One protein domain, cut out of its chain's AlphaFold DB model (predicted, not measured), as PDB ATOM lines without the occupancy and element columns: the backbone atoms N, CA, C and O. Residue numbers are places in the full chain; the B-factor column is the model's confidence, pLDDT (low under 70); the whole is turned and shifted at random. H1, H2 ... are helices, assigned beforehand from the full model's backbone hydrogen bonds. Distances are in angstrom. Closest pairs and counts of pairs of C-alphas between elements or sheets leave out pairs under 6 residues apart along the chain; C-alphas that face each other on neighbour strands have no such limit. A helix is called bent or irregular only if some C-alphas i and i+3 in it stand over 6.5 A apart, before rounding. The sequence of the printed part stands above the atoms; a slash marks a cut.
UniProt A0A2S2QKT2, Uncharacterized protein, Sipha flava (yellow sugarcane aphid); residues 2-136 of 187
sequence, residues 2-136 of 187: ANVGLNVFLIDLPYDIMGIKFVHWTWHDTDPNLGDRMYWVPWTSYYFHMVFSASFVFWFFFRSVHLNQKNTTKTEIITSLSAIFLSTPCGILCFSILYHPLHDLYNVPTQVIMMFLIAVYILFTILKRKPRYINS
ATOM      1  N   ALA A   2      80.579  39.124  71.455       88.06
ATOM      2  CA  ALA A   2      81.899  38.573  71.088       88.06
ATOM      3  C   ALA A   2      81.909  37.768  69.769       88.06
ATOM      4  O   ALA A   2      82.720  38.033  68.894       88.06
ATOM      5  N   ASN A   3      80.925  36.880  69.571       90.56
ATOM      6  CA  ASN A   3      80.719  36.169  68.300       90.56
ATOM      7  C   ASN A   3      80.632  37.072  67.064       90.56
ATOM      8  O   ASN A   3      81.113  36.701  66.005       90.56
ATOM      9  N   VAL A   4      79.979  38.232  67.182       92.69
ATOM     10  CA  VAL A   4      79.825  39.140  66.041       92.69
ATOM     11  C   VAL A   4      81.162  39.791  65.719       92.69
ATOM     12  O   VAL A   4      81.525  39.807  64.555       92.69
ATOM     13  N   GLY A   5      81.924  40.212  66.734       94.50
ATOM     14  CA  GLY A   5      83.284  40.718  66.532       94.50
ATOM     15  C   GLY A   5      84.189  39.711  65.824       94.50
ATOM     16  O   GLY A   5      84.831  40.058  64.841       94.50
ATOM     17  N   LEU A   6      84.172  38.441  66.251       95.06
ATOM     18  CA  LEU A   6      84.927  37.369  65.584       95.06
ATOM     19  C   LEU A   6      84.481  37.147  64.134       95.06
ATOM     20  O   LEU A   6      85.320  36.994  63.254       95.06
ATOM     21  N   ASN A   7      83.173  37.140  63.872       94.25
ATOM     22  CA  ASN A   7      82.660  36.973  62.512       94.25
ATOM     23  C   ASN A   7      83.038  38.153  61.613       94.25
ATOM     24  O   ASN A   7      83.391  37.931  60.462       94.25
ATOM     25  N   VAL A   8      82.971  39.384  62.131       95.88
ATOM     26  CA  VAL A   8      83.386  40.581  61.391       95.88
ATOM     27  C   VAL A   8      84.865  40.482  61.047       95.88
ATOM     28  O   VAL A   8      85.187  40.616  59.879       95.88
ATOM     29  N   PHE A   9      85.732  40.121  61.996       95.56
ATOM     30  CA  PHE A   9      87.149  39.869  61.711       95.56
ATOM     31  C   PHE A   9      87.370  38.843  60.593       95.56
ATOM     32  O   PHE A   9      88.144  39.088  59.675       95.56
ATOM     33  N   LEU A  10      86.677  37.702  60.638       95.06
ATOM     34  CA  LEU A  10      86.835  36.649  59.630       95.06
ATOM     35  C   LEU A  10      86.345  37.060  58.237       95.06
ATOM     36  O   LEU A  10      86.841  36.537  57.239       95.06
ATOM     37  N   ILE A  11      85.336  37.926  58.169       95.19
ATOM     38  CA  ILE A  11      84.819  38.471  56.910       95.19
ATOM     39  C   ILE A  11      85.779  39.542  56.385       95.19
ATOM     40  O   ILE A  11      86.112  39.530  55.210       95.19
ATOM     41  N   ASP A  12      86.259  40.415  57.260       95.19
ATOM     42  CA  ASP A  12      87.097  41.563  56.923       95.19
ATOM     43  C   ASP A  12      88.513  41.160  56.475       95.19
ATOM     44  O   ASP A  12      89.066  41.744  55.551       95.19
ATOM     45  N   LEU A  13      89.067  40.083  57.042       95.00
ATOM     46  CA  LEU A  13      90.419  39.596  56.749       95.00
ATOM     47  C   LEU A  13      90.734  39.429  55.246       95.00
ATOM     48  O   LEU A  13      91.711  40.014  54.782       95.00
ATOM     49  N   PRO A  14      89.975  38.654  54.443       95.75
ATOM     50  CA  PRO A  14      90.252  38.555  53.009       95.75
ATOM     51  C   PRO A  14      89.985  39.864  52.255       95.75
ATOM     52  O   PRO A  14      90.647  40.113  51.250       95.75
ATOM     53  N   TYR A  15      89.041  40.688  52.715       95.12
ATOM     54  CA  TYR A  15      88.718  41.966  52.084       95.12
ATOM     55  C   TYR A  15      89.881  42.952  52.205       95.12
ATOM     56  O   TYR A  15      90.328  43.481  51.188       95.12
ATOM     57  N   ASP A  16      90.430  43.116  53.408       94.88
ATOM     58  CA  ASP A  16      91.555  44.013  53.672       94.88
ATOM     59  C   ASP A  16      92.839  43.571  52.962       94.88
ATOM     60  O   ASP A  16      93.504  44.379  52.309       94.88
ATOM     61  N   ILE A  17      93.164  42.274  53.005       95.25
ATOM     62  CA  ILE A  17      94.356  41.742  52.326       95.25
ATOM     63  C   ILE A  17      94.270  41.981  50.814       95.25
ATOM     64  O   ILE A  17      95.244  42.402  50.184       95.25
ATOM     65  N   MET A  18      93.108  41.710  50.217       95.25
ATOM     66  CA  MET A  18      92.931  41.863  48.776       95.25
ATOM     67  C   MET A  18      92.800  43.330  48.358       95.25
ATOM     68  O   MET A  18      93.307  43.689  47.297       95.25
ATOM     69  N   GLY A  19      92.202  44.177  49.197       92.75
ATOM     70  CA  GLY A  19      92.139  45.623  48.984       92.75
ATOM     71  C   GLY A  19      93.524  46.251  48.869       92.75
ATOM     72  O   GLY A  19      93.779  46.985  47.917       92.75
ATOM     73  N   ILE A  20      94.449  45.892  49.763       91.75
ATOM     74  CA  ILE A  20      95.840  46.359  49.671       91.75
ATOM     75  C   ILE A  20      96.554  45.746  48.468       91.75
ATOM     76  O   ILE A  20      97.257  46.459  47.752       91.75
ATOM     77  N   LYS A  21      96.372  44.440  48.210       91.12
ATOM     78  CA  LYS A  21      97.024  43.763  47.076       91.12
ATOM     79  C   LYS A  21      96.727  44.459  45.742       91.12
ATOM     80  O   LYS A  21      97.627  44.549  44.916       91.12
ATOM     81  N   PHE A  22      95.502  44.947  45.542       91.56
ATOM     82  CA  PHE A  22      95.092  45.686  44.338       91.56
ATOM     83  C   PHE A  22      95.078  47.208  44.516       91.56
ATOM     84  O   PHE A  22      94.508  47.917  43.693       91.56
ATOM     85  N   VAL A  23      95.704  47.728  45.577       88.62
ATOM     86  CA  VAL A  23      95.881  49.173  45.802       88.62
ATOM     87  C   VAL A  23      94.548  49.947  45.818       88.62
ATOM     88  O   VAL A  23      94.472  51.117  45.439       88.62
ATOM     89  N   HIS A  24      93.473  49.306  46.289       88.88
ATOM     90  CA  HIS A  24      92.191  49.977  46.525       88.88
ATOM     91  C   HIS A  24      92.307  50.998  47.667       88.88
ATOM     92  O   HIS A  24      91.655  52.040  47.642       88.88
ATOM     93  N   TRP A  25      93.140  50.692  48.664       87.69
ATOM     94  CA  TRP A  25      93.580  51.612  49.708       87.69
ATOM     95  C   TRP A  25      94.963  51.209  50.218       87.69
ATOM     96  O   TRP A  25      95.402  50.066  50.076       87.69
ATOM     97  N   THR A  26      95.642  52.170  50.833       86.88
ATOM     98  CA  THR A  26      96.939  52.004  51.489       86.88
ATOM     99  C   THR A  26      96.878  52.595  52.891       86.88
ATOM    100  O   THR A  26      96.015  53.417  53.195       86.88
ATOM    101  N   TRP A  27      97.808  52.186  53.749       86.00
ATOM    102  CA  TRP A  27      97.920  52.693  55.115       86.00
ATOM    103  C   TRP A  27      99.140  53.595  55.238       86.00
ATOM    104  O   TRP A  27     100.181  53.287  54.663       86.00
ATOM    105  N   HIS A  28      99.015  54.677  56.003       83.69
ATOM    106  CA  HIS A  28     100.124  55.589  56.266       83.69
ATOM    107  C   HIS A  28     101.252  54.878  57.023       83.69
ATOM    108  O   HIS A  28     101.020  54.220  58.038       83.69
ATOM    109  N   ASP A  29     102.485  55.046  56.554       80.94
ATOM    110  CA  ASP A  29     103.671  54.422  57.158       80.94
ATOM    111  C   ASP A  29     104.252  55.232  58.327       80.94
ATOM    112  O   ASP A  29     105.175  54.786  59.006       80.94
ATOM    113  N   THR A  30     103.708  56.423  58.581       81.94
ATOM    114  CA  THR A  30     104.156  57.338  59.638       81.94
ATOM    115  C   THR A  30     103.394  57.175  60.954       81.94
ATOM    116  O   THR A  30     103.863  57.669  61.980       81.94
ATOM    117  N   ASP A  31     102.249  56.483  60.959       83.12
ATOM    118  CA  ASP A  31     101.478  56.236  62.181       83.12
ATOM    119  C   ASP A  31     102.040  55.013  62.930       83.12
ATOM    120  O   ASP A  31     101.960  53.888  62.417       83.12
ATOM    121  N   PRO A  32     102.572  55.182  64.157       84.56
ATOM    122  CA  PRO A  32     103.130  54.075  64.931       84.56
ATOM    123  C   PRO A  32     102.098  52.985  65.255       84.56
ATOM    124  O   PRO A  32     102.469  51.818  65.379       84.56
ATOM    125  N   ASN A  33     100.804  53.316  65.334       84.88
ATOM    126  CA  ASN A  33      99.747  52.330  65.587       84.88
ATOM    127  C   ASN A  33      99.482  51.426  64.377       84.88
ATOM    128  O   ASN A  33      98.850  50.377  64.514       84.88
ATOM    129  N   LEU A  34      99.937  51.822  63.187       88.38
ATOM    130  CA  LEU A  34      99.790  51.052  61.954       88.38
ATOM    131  C   LEU A  34     101.065  50.276  61.600       88.38
ATOM    132  O   LEU A  34     101.106  49.625  60.558       88.38
ATOM    133  N   GLY A  35     102.109  50.344  62.432       86.88
ATOM    134  CA  GLY A  35     103.420  49.769  62.127       86.88
ATOM    135  C   GLY A  35     103.445  48.236  62.091       86.88
ATOM    136  O   GLY A  35     104.114  47.655  61.241       86.88
ATOM    137  N   ASP A  36     102.697  47.571  62.974       91.12
ATOM    138  CA  ASP A  36     102.628  46.105  63.023       91.12
ATOM    139  C   ASP A  36     101.539  45.579  62.070       91.12
ATOM    140  O   ASP A  36     100.348  45.882  62.228       91.12
ATOM    141  N   ARG A  37     101.944  44.794  61.059       91.81
ATOM    142  CA  ARG A  37     101.107  44.437  59.901       91.81
ATOM    143  C   ARG A  37     101.148  42.948  59.559       91.81
ATOM    144  O   ARG A  37     102.197  42.309  59.582       91.81
ATOM    145  N   MET A  38     100.008  42.423  59.114       92.06
ATOM    146  CA  MET A  38      99.857  41.106  58.493       92.06
ATOM    147  C   MET A  38      99.460  41.281  57.027       92.06
ATOM    148  O   MET A  38      98.407  41.842  56.739       92.06
ATOM    149  N   TYR A  39     100.290  40.800  56.095       91.00
ATOM    150  CA  TYR A  39     100.097  41.011  54.649       91.00
ATOM    151  C   TYR A  39      99.868  42.491  54.290       91.00
ATOM    152  O   TYR A  39      98.965  42.814  53.529       91.00
ATOM    153  N   TRP A  40     100.672  43.387  54.875       90.19
ATOM    154  CA  TRP A  40     100.549  44.848  54.754       90.19
ATOM    155  C   TRP A  40      99.290  45.482  55.367       90.19
ATOM    156  O   TRP A  40      99.193  46.708  55.379       90.19
ATOM    157  N   VAL A  41      98.387  44.694  55.957       93.81
ATOM    158  CA  VAL A  41      97.236  45.199  56.713       93.81
ATOM    159  C   VAL A  41      97.622  45.395  58.184       93.81
ATOM    160  O   VAL A  41      98.079  44.438  58.812       93.81
ATOM    161  N   PRO A  42      97.423  46.583  58.775       94.75
ATOM    162  CA  PRO A  42      97.630  46.819  60.197       94.75
ATOM    163  C   PRO A  42      96.766  45.919  61.072       94.75
ATOM    164  O   PRO A  42      95.546  45.849  60.914       94.75
ATOM    165  N   TRP A  43      97.381  45.291  62.071       94.50
ATOM    166  CA  TRP A  43      96.644  44.504  63.062       94.50
ATOM    167  C   TRP A  43      95.622  45.340  63.848       94.50
ATOM    168  O   TRP A  43      94.590  44.824  64.280       94.50
ATOM    169  N   THR A  44      95.886  46.637  64.006       93.50
ATOM    170  CA  THR A  44      94.974  47.603  64.625       93.50
ATOM    171  C   THR A  44      93.684  47.813  63.829       93.50
ATOM    172  O   THR A  44      92.650  48.035  64.453       93.50
ATOM    173  N   SER A  45      93.684  47.654  62.497       93.88
ATOM    174  CA  SER A  45      92.449  47.694  61.686       93.88
ATOM    175  C   SER A  45      91.467  46.619  62.160       93.88
ATOM    176  O   SER A  45      90.357  46.905  62.620       93.88
ATOM    177  N   TYR A  46      91.941  45.372  62.201       94.94
ATOM    178  CA  TYR A  46      91.168  44.237  62.691       94.94
ATOM    179  C   TYR A  46      90.729  44.414  64.150       94.94
ATOM    180  O   TYR A  46      89.607  44.039  64.502       94.94
ATOM    181  N   TYR A  47      91.577  45.013  64.999       94.81
ATOM    182  CA  TYR A  47      91.209  45.358  66.376       94.81
ATOM    183  C   TYR A  47      89.952  46.228  66.392       94.81
ATOM    184  O   TYR A  47      88.968  45.904  67.069       94.81
ATOM    185  N   PHE A  48      89.973  47.328  65.635       94.06
ATOM    186  CA  PHE A  48      88.869  48.277  65.591       94.06
ATOM    187  C   PHE A  48      87.596  47.621  65.069       94.06
ATOM    188  O   PHE A  48      86.560  47.710  65.734       94.06
ATOM    189  N   HIS A  49      87.671  46.881  63.962       94.88
ATOM    190  CA  HIS A  49      86.513  46.180  63.406       94.88
ATOM    191  C   HIS A  49      85.898  45.184  64.402       94.88
ATOM    192  O   HIS A  49      84.672  45.159  64.582       94.88
ATOM    193  N   MET A  50      86.719  44.414  65.123       95.19
ATOM    194  CA  MET A  50      86.246  43.481  66.153       95.19
ATOM    195  C   MET A  50      85.552  44.185  67.318       95.19
ATOM    196  O   MET A  50      84.444  43.804  67.711       95.19
ATOM    197  N   VAL A  51      86.206  45.192  67.895       95.19
ATOM    198  CA  VAL A  51      85.724  45.856  69.108       95.19
ATOM    199  C   VAL A  51      84.513  46.734  68.804       95.19
ATOM    200  O   VAL A  51      83.536  46.705  69.558       95.19
ATOM    201  N   PHE A  52      84.521  47.473  67.694       95.12
ATOM    202  CA  PHE A  52      83.438  48.400  67.351       95.12
ATOM    203  C   PHE A  52      82.166  47.635  66.997       95.12
ATOM    204  O   PHE A  52      81.086  47.986  67.472       95.12
ATOM    205  N   SER A  53      82.278  46.533  66.250       95.44
ATOM    206  CA  SER A  53      81.121  45.685  65.945       95.44
ATOM    207  C   SER A  53      80.572  44.978  67.190       95.44
ATOM    208  O   SER A  53      79.354  44.925  67.391       95.44
ATOM    209  N   ALA A  54      81.439  44.486  68.083       94.69
ATOM    210  CA  ALA A  54      81.009  43.910  69.355       94.69
ATOM    211  C   ALA A  54      80.309  44.949  70.249       94.69
ATOM    212  O   ALA A  54      79.274  44.632  70.843       94.69
ATOM    213  N   SER A  55      80.844  46.173  70.295       94.69
ATOM    214  CA  SER A  55      80.297  47.331  71.011       94.69
ATOM    215  C   SER A  55      78.935  47.759  70.454       94.69
ATOM    216  O   SER A  55      77.969  47.896  71.206       94.69
ATOM    217  N   PHE A  56      78.804  47.864  69.129       94.75
ATOM    218  CA  PHE A  56      77.536  48.160  68.462       94.75
ATOM    219  C   PHE A  56      76.448  47.157  68.850       94.75
ATOM    220  O   PHE A  56      75.369  47.538  69.304       94.75
ATOM    221  N   VAL A  57      76.751  45.860  68.755       93.12
ATOM    222  CA  VAL A  57      75.810  44.794  69.124       93.12
ATOM    223  C   VAL A  57      75.510  44.804  70.622       93.12
ATOM    224  O   VAL A  57      74.379  44.510  71.011       93.12
ATOM    225  N   PHE A  58      76.491  45.122  71.471       92.25
ATOM    226  CA  PHE A  58      76.263  45.288  72.905       92.25
ATOM    227  C   PHE A  58      75.209  46.364  73.154       92.25
ATOM    228  O   PHE A  58      74.188  46.051  73.760       92.25
ATOM    229  N   TRP A  59      75.397  47.578  72.631       93.06
ATOM    230  CA  TRP A  59      74.473  48.693  72.853       93.06
ATOM    231  C   TRP A  59      73.101  48.469  72.222       93.06
ATOM    232  O   TRP A  59      72.085  48.765  72.853       93.06
ATOM    233  N   PHE A  60      73.055  47.857  71.038       91.62
ATOM    234  CA  PHE A  60      71.799  47.531  70.367       91.62
ATOM    235  C   PHE A  60      70.933  46.569  71.199       91.62
ATOM    236  O   PHE A  60      69.738  46.798  71.389       91.62
ATOM    237  N   PHE A  61      71.535  45.513  71.758       89.25
ATOM    238  CA  PHE A  61      70.816  44.518  72.563       89.25
ATOM    239  C   PHE A  61      70.820  44.799  74.068       89.25
ATOM    240  O   PHE A  61      70.166  44.067  74.811       89.25
ATOM    241  N   PHE A  62      71.502  45.848  74.536       85.50
ATOM    242  CA  PHE A  62      71.632  46.169  75.960       85.50
ATOM    243  C   PHE A  62      70.266  46.315  76.642       85.50
ATOM    244  O   PHE A  62      70.052  45.814  77.743       85.50
ATOM    245  N   ARG A  63      69.299  46.925  75.946       77.50
ATOM    246  CA  ARG A  63      67.917  47.084  76.432       77.50
ATOM    247  C   ARG A  63      67.018  45.871  76.170       77.50
ATOM    248  O   ARG A  63      65.801  46.006  76.199       77.50
ATOM    249  N   SER A  64      67.602  44.694  75.936       68.25
ATOM    250  CA  SER A  64      66.883  43.432  75.712       68.25
ATOM    251  C   SER A  64      65.861  43.509  74.573       68.25
ATOM    252  O   SER A  64      64.716  43.081  74.711       68.25
ATOM    253  N   VAL A  65      66.275  44.059  73.428       75.50
ATOM    254  CA  VAL A  65      65.490  43.991  72.187       75.50
ATOM    255  C   VAL A  65      65.370  42.526  71.777       75.50
ATOM    256  O   VAL A  65      66.373  41.863  71.507       75.50
ATOM    257  N   HIS A  66      64.146  42.009  71.735       75.81
ATOM    258  CA  HIS A  66      63.885  40.647  71.285       75.81
ATOM    259  C   HIS A  66      63.497  40.686  69.810       75.81
ATOM    260  O   HIS A  66      62.465  41.246  69.458       75.81
ATOM    261  N   LEU A  67      64.315  40.074  68.949       72.56
ATOM    262  CA  LEU A  67      64.078  40.038  67.496       72.56
ATOM    263  C   LEU A  67      62.788  39.289  67.117       72.56
ATOM    264  O   LEU A  67      62.195  39.566  66.086       72.56
ATOM    265  N   ASN A  68      62.343  38.359  67.967       71.50
ATOM    266  CA  ASN A  68      61.152  37.537  67.733       71.50
ATOM    267  C   ASN A  68      59.861  38.167  68.280       71.50
ATOM    268  O   ASN A  68      58.810  37.531  68.251       71.50
ATOM    269  N   GLN A  69      59.934  39.377  68.835       77.25
ATOM    270  CA  GLN A  69      58.787  40.081  69.397       77.25
ATOM    271  C   GLN A  69      58.659  41.454  68.746       77.25
ATOM    272  O   GLN A  69      59.651  42.090  68.393       77.25
ATOM    273  N   LYS A  70      57.418  41.923  68.601       78.75
ATOM    274  CA  LYS A  70      57.150  43.267  68.099       78.75
ATOM    275  C   LYS A  70      57.552  44.277  69.171       78.75
ATOM    276  O   LYS A  70      56.881  44.395  70.195       78.75
ATOM    277  N   ASN A  71      58.654  44.982  68.946       81.00
ATOM    278  CA  ASN A  71      59.096  46.053  69.828       81.00
ATOM    279  C   ASN A  71      58.324  47.341  69.511       81.00
ATOM    280  O   ASN A  71      57.725  47.493  68.446       81.00
ATOM    281  N   THR A  72      58.295  48.279  70.458       86.06
ATOM    282  CA  THR A  72      57.735  49.605  70.173       86.06
ATOM    283  C   THR A  72      58.699  50.392  69.287       86.06
ATOM    284  O   THR A  72      59.915  50.300  69.468       86.06
ATOM    285  N   THR A  73      58.170  51.230  68.392       87.06
ATOM    286  CA  THR A  73      58.977  52.115  67.528       87.06
ATOM    287  C   THR A  73      59.930  52.989  68.343       87.06
ATOM    288  O   THR A  73      61.082  53.188  67.971       87.06
ATOM    289  N   LYS A  74      59.496  53.449  69.525       88.69
ATOM    290  CA  LYS A  74      60.339  54.191  70.470       88.69
ATOM    291  C   LYS A  74      61.540  53.364  70.943       88.69
ATOM    292  O   LYS A  74      62.649  53.890  71.002       88.69
ATOM    293  N   THR A  75      61.341  52.090  71.286       88.06
ATOM    294  CA  THR A  75      62.434  51.195  71.698       88.06
ATOM    295  C   THR A  75      63.422  50.971  70.556       88.06
ATOM    296  O   THR A  75      64.629  51.054  70.784       88.06
ATOM    297  N   GLU A  76      62.934  50.734  69.340       88.12
ATOM    298  CA  GLU A  76      63.771  50.533  68.147       88.12
ATOM    299  C   GLU A  76      64.608  51.773  67.823       88.12
ATOM    300  O   GLU A  76      65.818  51.668  67.623       88.12
ATOM    301  N   ILE A  77      63.995  52.961  67.866       91.06
ATOM    302  CA  ILE A  77      64.698  54.230  67.650       91.06
ATOM    303  C   ILE A  77      65.768  54.433  68.723       91.06
ATOM    304  O   ILE A  77      66.925  54.672  68.393       91.06
ATOM    305  N   ILE A  78      65.426  54.300  70.008       91.50
ATOM    306  CA  ILE A  78      66.394  54.561  71.083       91.50
ATOM    307  C   ILE A  78      67.556  53.562  71.047       91.50
ATOM    308  O   ILE A  78      68.697  53.952  71.272       91.50
ATOM    309  N   THR A  79      67.289  52.287  70.772       91.44
ATOM    310  CA  THR A  79      68.341  51.256  70.719       91.44
ATOM    311  C   THR A  79      69.255  51.451  69.517       91.44
ATOM    312  O   THR A  79      70.473  51.406  69.683       91.44
ATOM    313  N   SER A  80      68.698  51.807  68.356       91.50
ATOM    314  CA  SER A  80      69.473  52.177  67.166       91.50
ATOM    315  C   SER A  80      70.337  53.413  67.417       91.50
ATOM    316  O   SER A  80      71.541  53.370  67.182       91.50
ATOM    317  N   LEU A  81      69.760  54.483  67.978       94.12
ATOM    318  CA  LEU A  81      70.513  55.689  68.336       94.12
ATOM    319  C   LEU A  81      71.611  55.366  69.354       94.12
ATOM    320  O   LEU A  81      72.746  55.799  69.186       94.12
ATOM    321  N   SER A  82      71.316  54.560  70.377       92.19
ATOM    322  CA  SER A  82      72.324  54.167  71.364       92.19
ATOM    323  C   SER A  82      73.467  53.371  70.736       92.19
ATOM    324  O   SER A  82      74.623  53.634  71.043       92.19
ATOM    325  N   ALA A  83      73.168  52.456  69.810       94.00
ATOM    326  CA  ALA A  83      74.186  51.690  69.109       94.00
ATOM    327  C   ALA A  83      75.049  52.593  68.222       94.00
ATOM    328  O   ALA A  83      76.268  52.481  68.255       94.00
ATOM    329  N   ILE A  84      74.448  53.537  67.497       93.38
ATOM    330  CA  ILE A  84      75.179  54.477  66.637       93.38
ATOM    331  C   ILE A  84      76.081  55.395  67.472       93.38
ATOM    332  O   ILE A  84      77.274  55.487  67.202       93.38
ATOM    333  N   PHE A  85      75.542  56.040  68.509       95.00
ATOM    334  CA  PHE A  85      76.280  57.060  69.261       95.00
ATOM    335  C   PHE A  85      77.255  56.495  70.297       95.00
ATOM    336  O   PHE A  85      78.262  57.140  70.577       95.00
ATOM    337  N   LEU A  86      76.980  55.326  70.886       94.88
ATOM    338  CA  LEU A  86      77.810  54.768  71.964       94.88
ATOM    339  C   LEU A  86      78.783  53.686  71.491       94.88
ATOM    340  O   LEU A  86      79.730  53.382  72.218       94.88
ATOM    341  N   SER A  87      78.597  53.123  70.290       93.94
ATOM    342  CA  SER A  87      79.500  52.083  69.781       93.94
ATOM    343  C   SER A  87      80.929  52.585  69.623       93.94
ATOM    344  O   SER A  87      81.839  51.990  70.208       93.94
ATOM    345  N   THR A  88      81.104  53.695  68.903       93.38
ATOM    346  CA  THR A  88      82.410  54.295  68.611       93.38
ATOM    347  C   THR A  88      83.127  54.762  69.878       93.38
ATOM    348  O   THR A  88      84.250  54.309  70.091       93.38
ATOM    349  N   PRO A  89      82.521  55.558  70.791       95.25
ATOM    350  CA  PRO A  89      83.197  55.946  72.030       95.25
ATOM    351  C   PRO A  89      83.590  54.749  72.897       95.25
ATOM    352  O   PRO A  89      84.689  54.717  73.435       95.25
ATOM    353  N   CYS A  90      82.727  53.736  73.012       93.25
ATOM    354  CA  CYS A  90      83.054  52.532  73.773       93.25
ATOM    355  C   CYS A  90      84.196  51.741  73.121       93.25
ATOM    356  O   CYS A  90      85.051  51.211  73.826       93.25
ATOM    357  N   GLY A  91      84.240  51.682  71.790       92.50
ATOM    358  CA  GLY A  91      85.335  51.042  71.076       92.50
ATOM    359  C   GLY A  91      86.662  51.780  71.236       92.50
ATOM    360  O   GLY A  91      87.678  51.143  71.506       92.50
ATOM    361  N   ILE A  92      86.636  53.113  71.153       93.62
ATOM    362  CA  ILE A  92      87.796  53.969  71.434       93.62
ATOM    363  C   ILE A  92      88.259  53.761  72.874       93.62
ATOM    364  O   ILE A  92      89.439  53.539  73.088       93.62
ATOM    365  N   LEU A  93      87.355  53.743  73.857       94.00
ATOM    366  CA  LEU A  93      87.721  53.486  75.254       94.00
ATOM    367  C   LEU A  93      88.369  52.111  75.440       94.00
ATOM    368  O   LEU A  93      89.360  51.999  76.156       94.00
ATOM    369  N   CYS A  94      87.850  51.068  74.789       90.25
ATOM    370  CA  CYS A  94      88.480  49.749  74.809       90.25
ATOM    371  C   CYS A  94      89.896  49.791  74.220       90.25
ATOM    372  O   CYS A  94      90.810  49.244  74.835       90.25
ATOM    373  N   PHE A  95      90.089  50.474  73.091       89.75
ATOM    374  CA  PHE A  95      91.414  50.685  72.510       89.75
ATOM    375  C   PHE A  95      92.318  51.473  73.471       89.75
ATOM    376  O   PHE A  95      93.396  51.017  73.827       89.75
ATOM    377  N   SER A  96      91.853  52.594  74.013       91.19
ATOM    378  CA  SER A  96      92.664  53.438  74.887       91.19
ATOM    379  C   SER A  96      93.028  52.801  76.226       91.19
ATOM    380  O   SER A  96      94.081  53.111  76.767       91.19
ATOM    381  N   ILE A  97      92.182  51.926  76.774       91.75
ATOM    382  CA  ILE A  97      92.422  51.283  78.076       91.75
ATOM    383  C   ILE A  97      93.194  49.970  77.923       91.75
ATOM    384  O   ILE A  97      93.973  49.617  78.805       91.75
ATOM    385  N   LEU A  98      92.977  49.224  76.836       89.50
ATOM    386  CA  LEU A  98      93.629  47.931  76.627       89.50
ATOM    387  C   LEU A  98      94.882  48.063  75.759       89.50
ATOM    388  O   LEU A  98      95.942  47.583  76.144       89.50
ATOM    389  N   TYR A  99      94.752  48.682  74.585       92.25
ATOM    390  CA  TYR A  99      95.816  48.723  73.588       92.25
ATOM    391  C   TYR A  99      96.938  49.674  74.006       92.25
ATOM    392  O   TYR A  99      98.062  49.209  74.162       92.25
ATOM    393  N   HIS A 100      96.648  50.956  74.265       91.50
ATOM    394  CA  HIS A 100      97.704  51.944  74.545       91.50
ATOM    395  C   HIS A 100      98.598  51.567  75.738       91.50
ATOM    396  O   HIS A 100      99.815  51.627  75.594       91.50
ATOM    397  N   PRO A 101      98.083  51.101  76.893       93.62
ATOM    398  CA  PRO A 101      98.966  50.702  77.982       93.62
ATOM    399  C   PRO A 101      99.865  49.522  77.603       93.62
ATOM    400  O   PRO A 101     101.056  49.550  77.888       93.62
ATOM    401  N   LEU A 102      99.326  48.497  76.939       93.00
ATOM    402  CA  LEU A 102     100.102  47.312  76.561       93.00
ATOM    403  C   LEU A 102     101.127  47.616  75.462       93.00
ATOM    404  O   LEU A 102     102.281  47.208  75.569       93.00
ATOM    405  N   HIS A 103     100.710  48.328  74.423       92.56
ATOM    406  CA  HIS A 103     101.551  48.635  73.277       92.56
ATOM    407  C   HIS A 103     102.548  49.754  73.597       92.56
ATOM    408  O   HIS A 103     103.745  49.563  73.427       92.56
ATOM    409  N   ASP A 104     102.097  50.885  74.142       90.69
ATOM    410  CA  ASP A 104     102.942  52.081  74.248       90.69
ATOM    411  C   ASP A 104     103.779  52.112  75.534       90.69
ATOM    412  O   ASP A 104     104.909  52.596  75.519       90.69
ATOM    413  N   LEU A 105     103.262  51.592  76.659       91.88
ATOM    414  CA  LEU A 105     104.025  51.557  77.921       91.88
ATOM    415  C   LEU A 105     104.871  50.289  78.047       91.88
ATOM    416  O   LEU A 105     105.990  50.343  78.558       91.88
ATOM    417  N   TYR A 106     104.339  49.145  77.604       92.75
ATOM    418  CA  TYR A 106     104.993  47.842  77.756       92.75
ATOM    419  C   TYR A 106     105.603  47.289  76.461       92.75
ATOM    420  O   TYR A 106     106.219  46.225  76.514       92.75
ATOM    421  N   ASN A 107     105.491  47.996  75.328       92.50
ATOM    422  CA  ASN A 107     106.038  47.578  74.029       92.50
ATOM    423  C   ASN A 107     105.594  46.165  73.613       92.50
ATOM    424  O   ASN A 107     106.353  45.411  72.998       92.50
ATOM    425  N   VAL A 108     104.368  45.775  73.979       94.56
ATOM    426  CA  VAL A 108     103.801  44.492  73.560       94.56
ATOM    427  C   VAL A 108     103.429  44.590  72.079       94.56
ATOM    428  O   VAL A 108     102.661  45.485  71.725       94.56
ATOM    429  N   PRO A 109     103.896  43.668  71.214       94.00
ATOM    430  CA  PRO A 109     103.532  43.681  69.802       94.00
ATOM    431  C   PRO A 109     102.016  43.619  69.610       94.00
ATOM    432  O   PRO A 109     101.328  42.821  70.264       94.00
ATOM    433  N   THR A 110     101.489  44.411  68.681       93.94
ATOM    434  CA  THR A 110     100.050  44.483  68.409       93.94
ATOM    435  C   THR A 110      99.470  43.129  68.036       93.94
ATOM    436  O   THR A 110      98.376  42.790  68.497       93.94
ATOM    437  N   GLN A 111     100.207  42.313  67.278       94.31
ATOM    438  CA  GLN A 111      99.808  40.940  66.978       94.31
ATOM    439  C   GLN A 111      99.463  40.151  68.254       94.31
ATOM    440  O   GLN A 111      98.458  39.444  68.292       94.31
ATOM    441  N   VAL A 112     100.257  40.280  69.323       95.25
ATOM    442  CA  VAL A 112     100.028  39.556  70.586       95.25
ATOM    443  C   VAL A 112      98.762  40.064  71.276       95.25
ATOM    444  O   VAL A 112      97.946  39.256  71.728       95.25
ATOM    445  N   ILE A 113      98.557  41.384  71.305       94.81
ATOM    446  CA  ILE A 113      97.345  42.012  71.861       94.81
ATOM    447  C   ILE A 113      96.102  41.532  71.097       94.81
ATOM    448  O   ILE A 113      95.085  41.187  71.705       94.81
ATOM    449  N   MET A 114      96.198  41.438  69.770       94.25
ATOM    450  CA  MET A 114      95.131  40.934  68.910       94.25
ATOM    451  C   MET A 114      94.817  39.461  69.147       94.25
ATOM    452  O   MET A 114      93.653  39.102  69.331       94.25
ATOM    453  N   MET A 115      95.836  38.604  69.209       95.44
ATOM    454  CA  MET A 115      95.641  37.181  69.497       95.44
ATOM    455  C   MET A 115      95.025  36.966  70.883       95.44
ATOM    456  O   MET A 115      94.141  36.118  71.040       95.44
ATOM    457  N   PHE A 116      95.423  37.769  71.873       94.94
ATOM    458  CA  PHE A 116      94.794  37.777  73.191       94.94
ATOM    459  C   PHE A 116      93.313  38.177  73.114       94.94
ATOM    460  O   PHE A 116      92.462  37.478  73.668       94.94
ATOM    461  N   LEU A 117      92.976  39.247  72.386       94.75
ATOM    462  CA  LEU A 117      91.588  39.684  72.206       94.75
ATOM    463  C   LEU A 117      90.728  38.598  71.537       94.75
ATOM    464  O   LEU A 117      89.624  38.305  72.009       94.75
ATOM    465  N   ILE A 118      91.243  37.962  70.480       95.81
ATOM    466  CA  ILE A 118      90.590  36.836  69.798       95.81
ATOM    467  C   ILE A 118      90.349  35.689  70.786       95.81
ATOM    468  O   ILE A 118      89.225  35.187  70.879       95.81
ATOM    469  N   ALA A 119      91.360  35.310  71.574       96.50
ATOM    470  CA  ALA A 119      91.238  34.252  72.574       96.50
ATOM    471  C   ALA A 119      90.165  34.573  73.630       96.50
ATOM    472  O   ALA A 119      89.329  33.721  73.940       96.50
ATOM    473  N   VAL A 120      90.119  35.814  74.125       94.31
ATOM    474  CA  VAL A 120      89.085  36.283  75.064       94.31
ATOM    475  C   VAL A 120      87.689  36.213  74.435       94.31
ATOM    476  O   VAL A 120      86.731  35.779  75.082       94.31
ATOM    477  N   TYR A 121      87.544  36.592  73.165       94.69
ATOM    478  CA  TYR A 121      86.253  36.555  72.474       94.69
ATOM    479  C   TYR A 121      85.775  35.118  72.226       94.69
ATOM    480  O   TYR A 121      84.578  34.833  72.373       94.69
ATOM    481  N   ILE A 122      86.692  34.203  71.899       95.38
ATOM    482  CA  ILE A 122      86.407  32.766  71.782       95.38
ATOM    483  C   ILE A 122      85.987  32.212  73.146       95.38
ATOM    484  O   ILE A 122      84.949  31.552  73.246       95.38
ATOM    485  N   LEU A 123      86.723  32.538  74.211       95.00
ATOM    486  CA  LEU A 123      86.393  32.118  75.572       95.00
ATOM    487  C   LEU A 123      84.982  32.575  75.965       95.00
ATOM    488  O   LEU A 123      84.153  31.751  76.356       95.00
ATOM    489  N   PHE A 124      84.653  33.859  75.793       92.50
ATOM    490  CA  PHE A 124      83.311  34.367  76.101       92.50
ATOM    491  C   PHE A 124      82.212  33.720  75.263       92.50
ATOM    492  O   PHE A 124      81.098  33.513  75.750       92.50
ATOM    493  N   THR A 125      82.512  33.401  74.010       91.06
ATOM    494  CA  THR A 125      81.599  32.689  73.119       91.06
ATOM    495  C   THR A 125      81.285  31.290  73.635       91.06
ATOM    496  O   THR A 125      80.113  30.907  73.673       91.06
ATOM    497  N   ILE A 126      82.309  30.545  74.054       91.25
ATOM    498  CA  ILE A 126      82.165  29.193  74.600       91.25
ATOM    499  C   ILE A 126      81.399  29.245  75.926       91.25
ATOM    500  O   ILE A 126      80.418  28.523  76.087       91.25
ATOM    501  N   LEU A 127      81.777  30.151  76.836       90.94
ATOM    502  CA  LEU A 127      81.139  30.297  78.150       90.94
ATOM    503  C   LEU A 127      79.657  30.684  78.057       90.94
ATOM    504  O   LEU A 127      78.847  30.248  78.870       90.94
ATOM    505  N   LYS A 128      79.276  31.497  77.064       85.81
ATOM    506  CA  LYS A 128      77.878  31.913  76.845       85.81
ATOM    507  C   LYS A 128      77.125  31.020  75.860       85.81
ATOM    508  O   LYS A 128      76.013  31.371  75.445       85.81
ATOM    509  N   ARG A 129      77.693  29.879  75.462       80.62
ATOM    510  CA  ARG A 129      77.056  28.957  74.524       80.62
ATOM    511  C   ARG A 129      75.824  28.329  75.178       80.62
ATOM    512  O   ARG A 129      75.930  27.503  76.074       80.62
ATOM    513  N   LYS A 130      74.637  28.699  74.697       76.88
ATOM    514  CA  LYS A 130      73.388  27.984  75.000       76.88
ATOM    515  C   LYS A 130      73.151  26.910  73.933       76.88
ATOM    516  O   LYS A 130      73.436  27.183  72.762       76.88
ATOM    517  N   PRO A 131      72.628  25.723  74.289       70.06
ATOM    518  CA  PRO A 131      72.216  24.739  73.297       70.06
ATOM    519  C   PRO A 131      71.147  25.378  72.405       70.06
ATOM    520  O   PRO A 131      70.096  25.804  72.883       70.06
ATOM    521  N   ARG A 132      71.443  25.524  71.113       64.56
ATOM    522  CA  ARG A 132      70.472  25.981  70.116       64.56
ATOM    523  C   ARG A 132      69.936  24.765  69.389       64.56
ATOM    524  O   ARG A 132      70.715  24.006  68.821       64.56
ATOM    525  N   TYR A 133      68.616  24.629  69.370       58.12
ATOM    526  CA  TYR A 133      67.949  23.734  68.440       58.12
ATOM    527  C   TYR A 133      68.037  24.380  67.052       58.12
ATOM    528  O   TYR A 133      67.393  25.396  66.786       58.12
ATOM    529  N   ILE A 134      68.928  23.870  66.202       60.25
ATOM    530  CA  ILE A 134      69.089  24.350  64.826       60.25
ATOM    531  C   ILE A 134      67.931  23.759  64.028       60.25
ATOM    532  O   ILE A 134      68.043  22.671  63.481       60.25
ATOM    533  N   ASN A 135      66.788  24.446  64.015       53.69
ATOM    534  CA  ASN A 135      65.607  23.947  63.307       53.69
ATOM    535  C   ASN A 135      65.605  24.321  61.814       53.69
ATOM    536  O   ASN A 135      64.705  23.951  61.069       53.69
ATOM    537  N   SER A 136      66.593  25.093  61.353       64.44
ATOM    538  CA  SER A 136      66.694  25.522  59.959       64.44
ATOM    539  C   SER A 136      68.160  25.751  59.603       64.44
ATOM    540  O   SER A 136      68.830  26.578  60.222       64.44
TER     541      SER A 136
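What this domain is: This is residues 2 to 136 of the 187 residues of an uncharacterized protein of Sipha flava (yellow sugarcane aphid) (UniProt A0A2S2QKT2). H2 is the core, with the bent H3 along one side and H1a and H4 packed on the other; residues 129 to 136 stick out as a tail. The 135 printed residues have four named helices, H1 to H4, and no named strand. The class is all helix. It is only just loose, close to compact: radius of gyration of the C-alphas 17.2 A, spans 49 by 33 by 32 A.

How they stand to each other: By hydrogen bonds H1, residues 2 to 21, is one helix, but bent: C-alphas 11 and 14 are 6.7 A apart. Its arms are H1a, residues 2 to 11, and H1b, 14 to 21, which touches no helix. H1a touches H2, residues 43 to 62, at a steep tilt of 43 degrees; the closest C-alphas, of Gly 5 and Met 50, are 4.1 A apart. H3, residues 73 to 105, likewise one helix, is bent: C-alphas 85 and 88 are 6.8 A apart. H2, with residues 55 to 61 alone, and H3a, 73 to 85, touch as a hairpin; the closest C-alphas, of Trp 59 and Ala 83, are 4.8 A apart. H4, residues 110 to 127, touches H1a with residues 118 to 125 alone; the closest C-alphas, of Tyr 121 and Ala 2, are 5.0 A apart. In H3b, 88 to 105, 11 of 14 O i to N i+4 pairs are within hydrogen-bond range; in H1a, H1b, H2, H3a and H4 every pair is.

Where its parts are: C-alpha 2 is at (81.899, 38.573, 71.088), C-alpha 127 at (81.139, 30.297, 78.150). From first to last C-alpha H2 measures 28.2 A, H4 25.6 A.

The domain as a whole: The printed part has no cut. The link H1 to H2 is long, 21 residues. Model pLDDT is under 70 at residues 64 and 132 to 136.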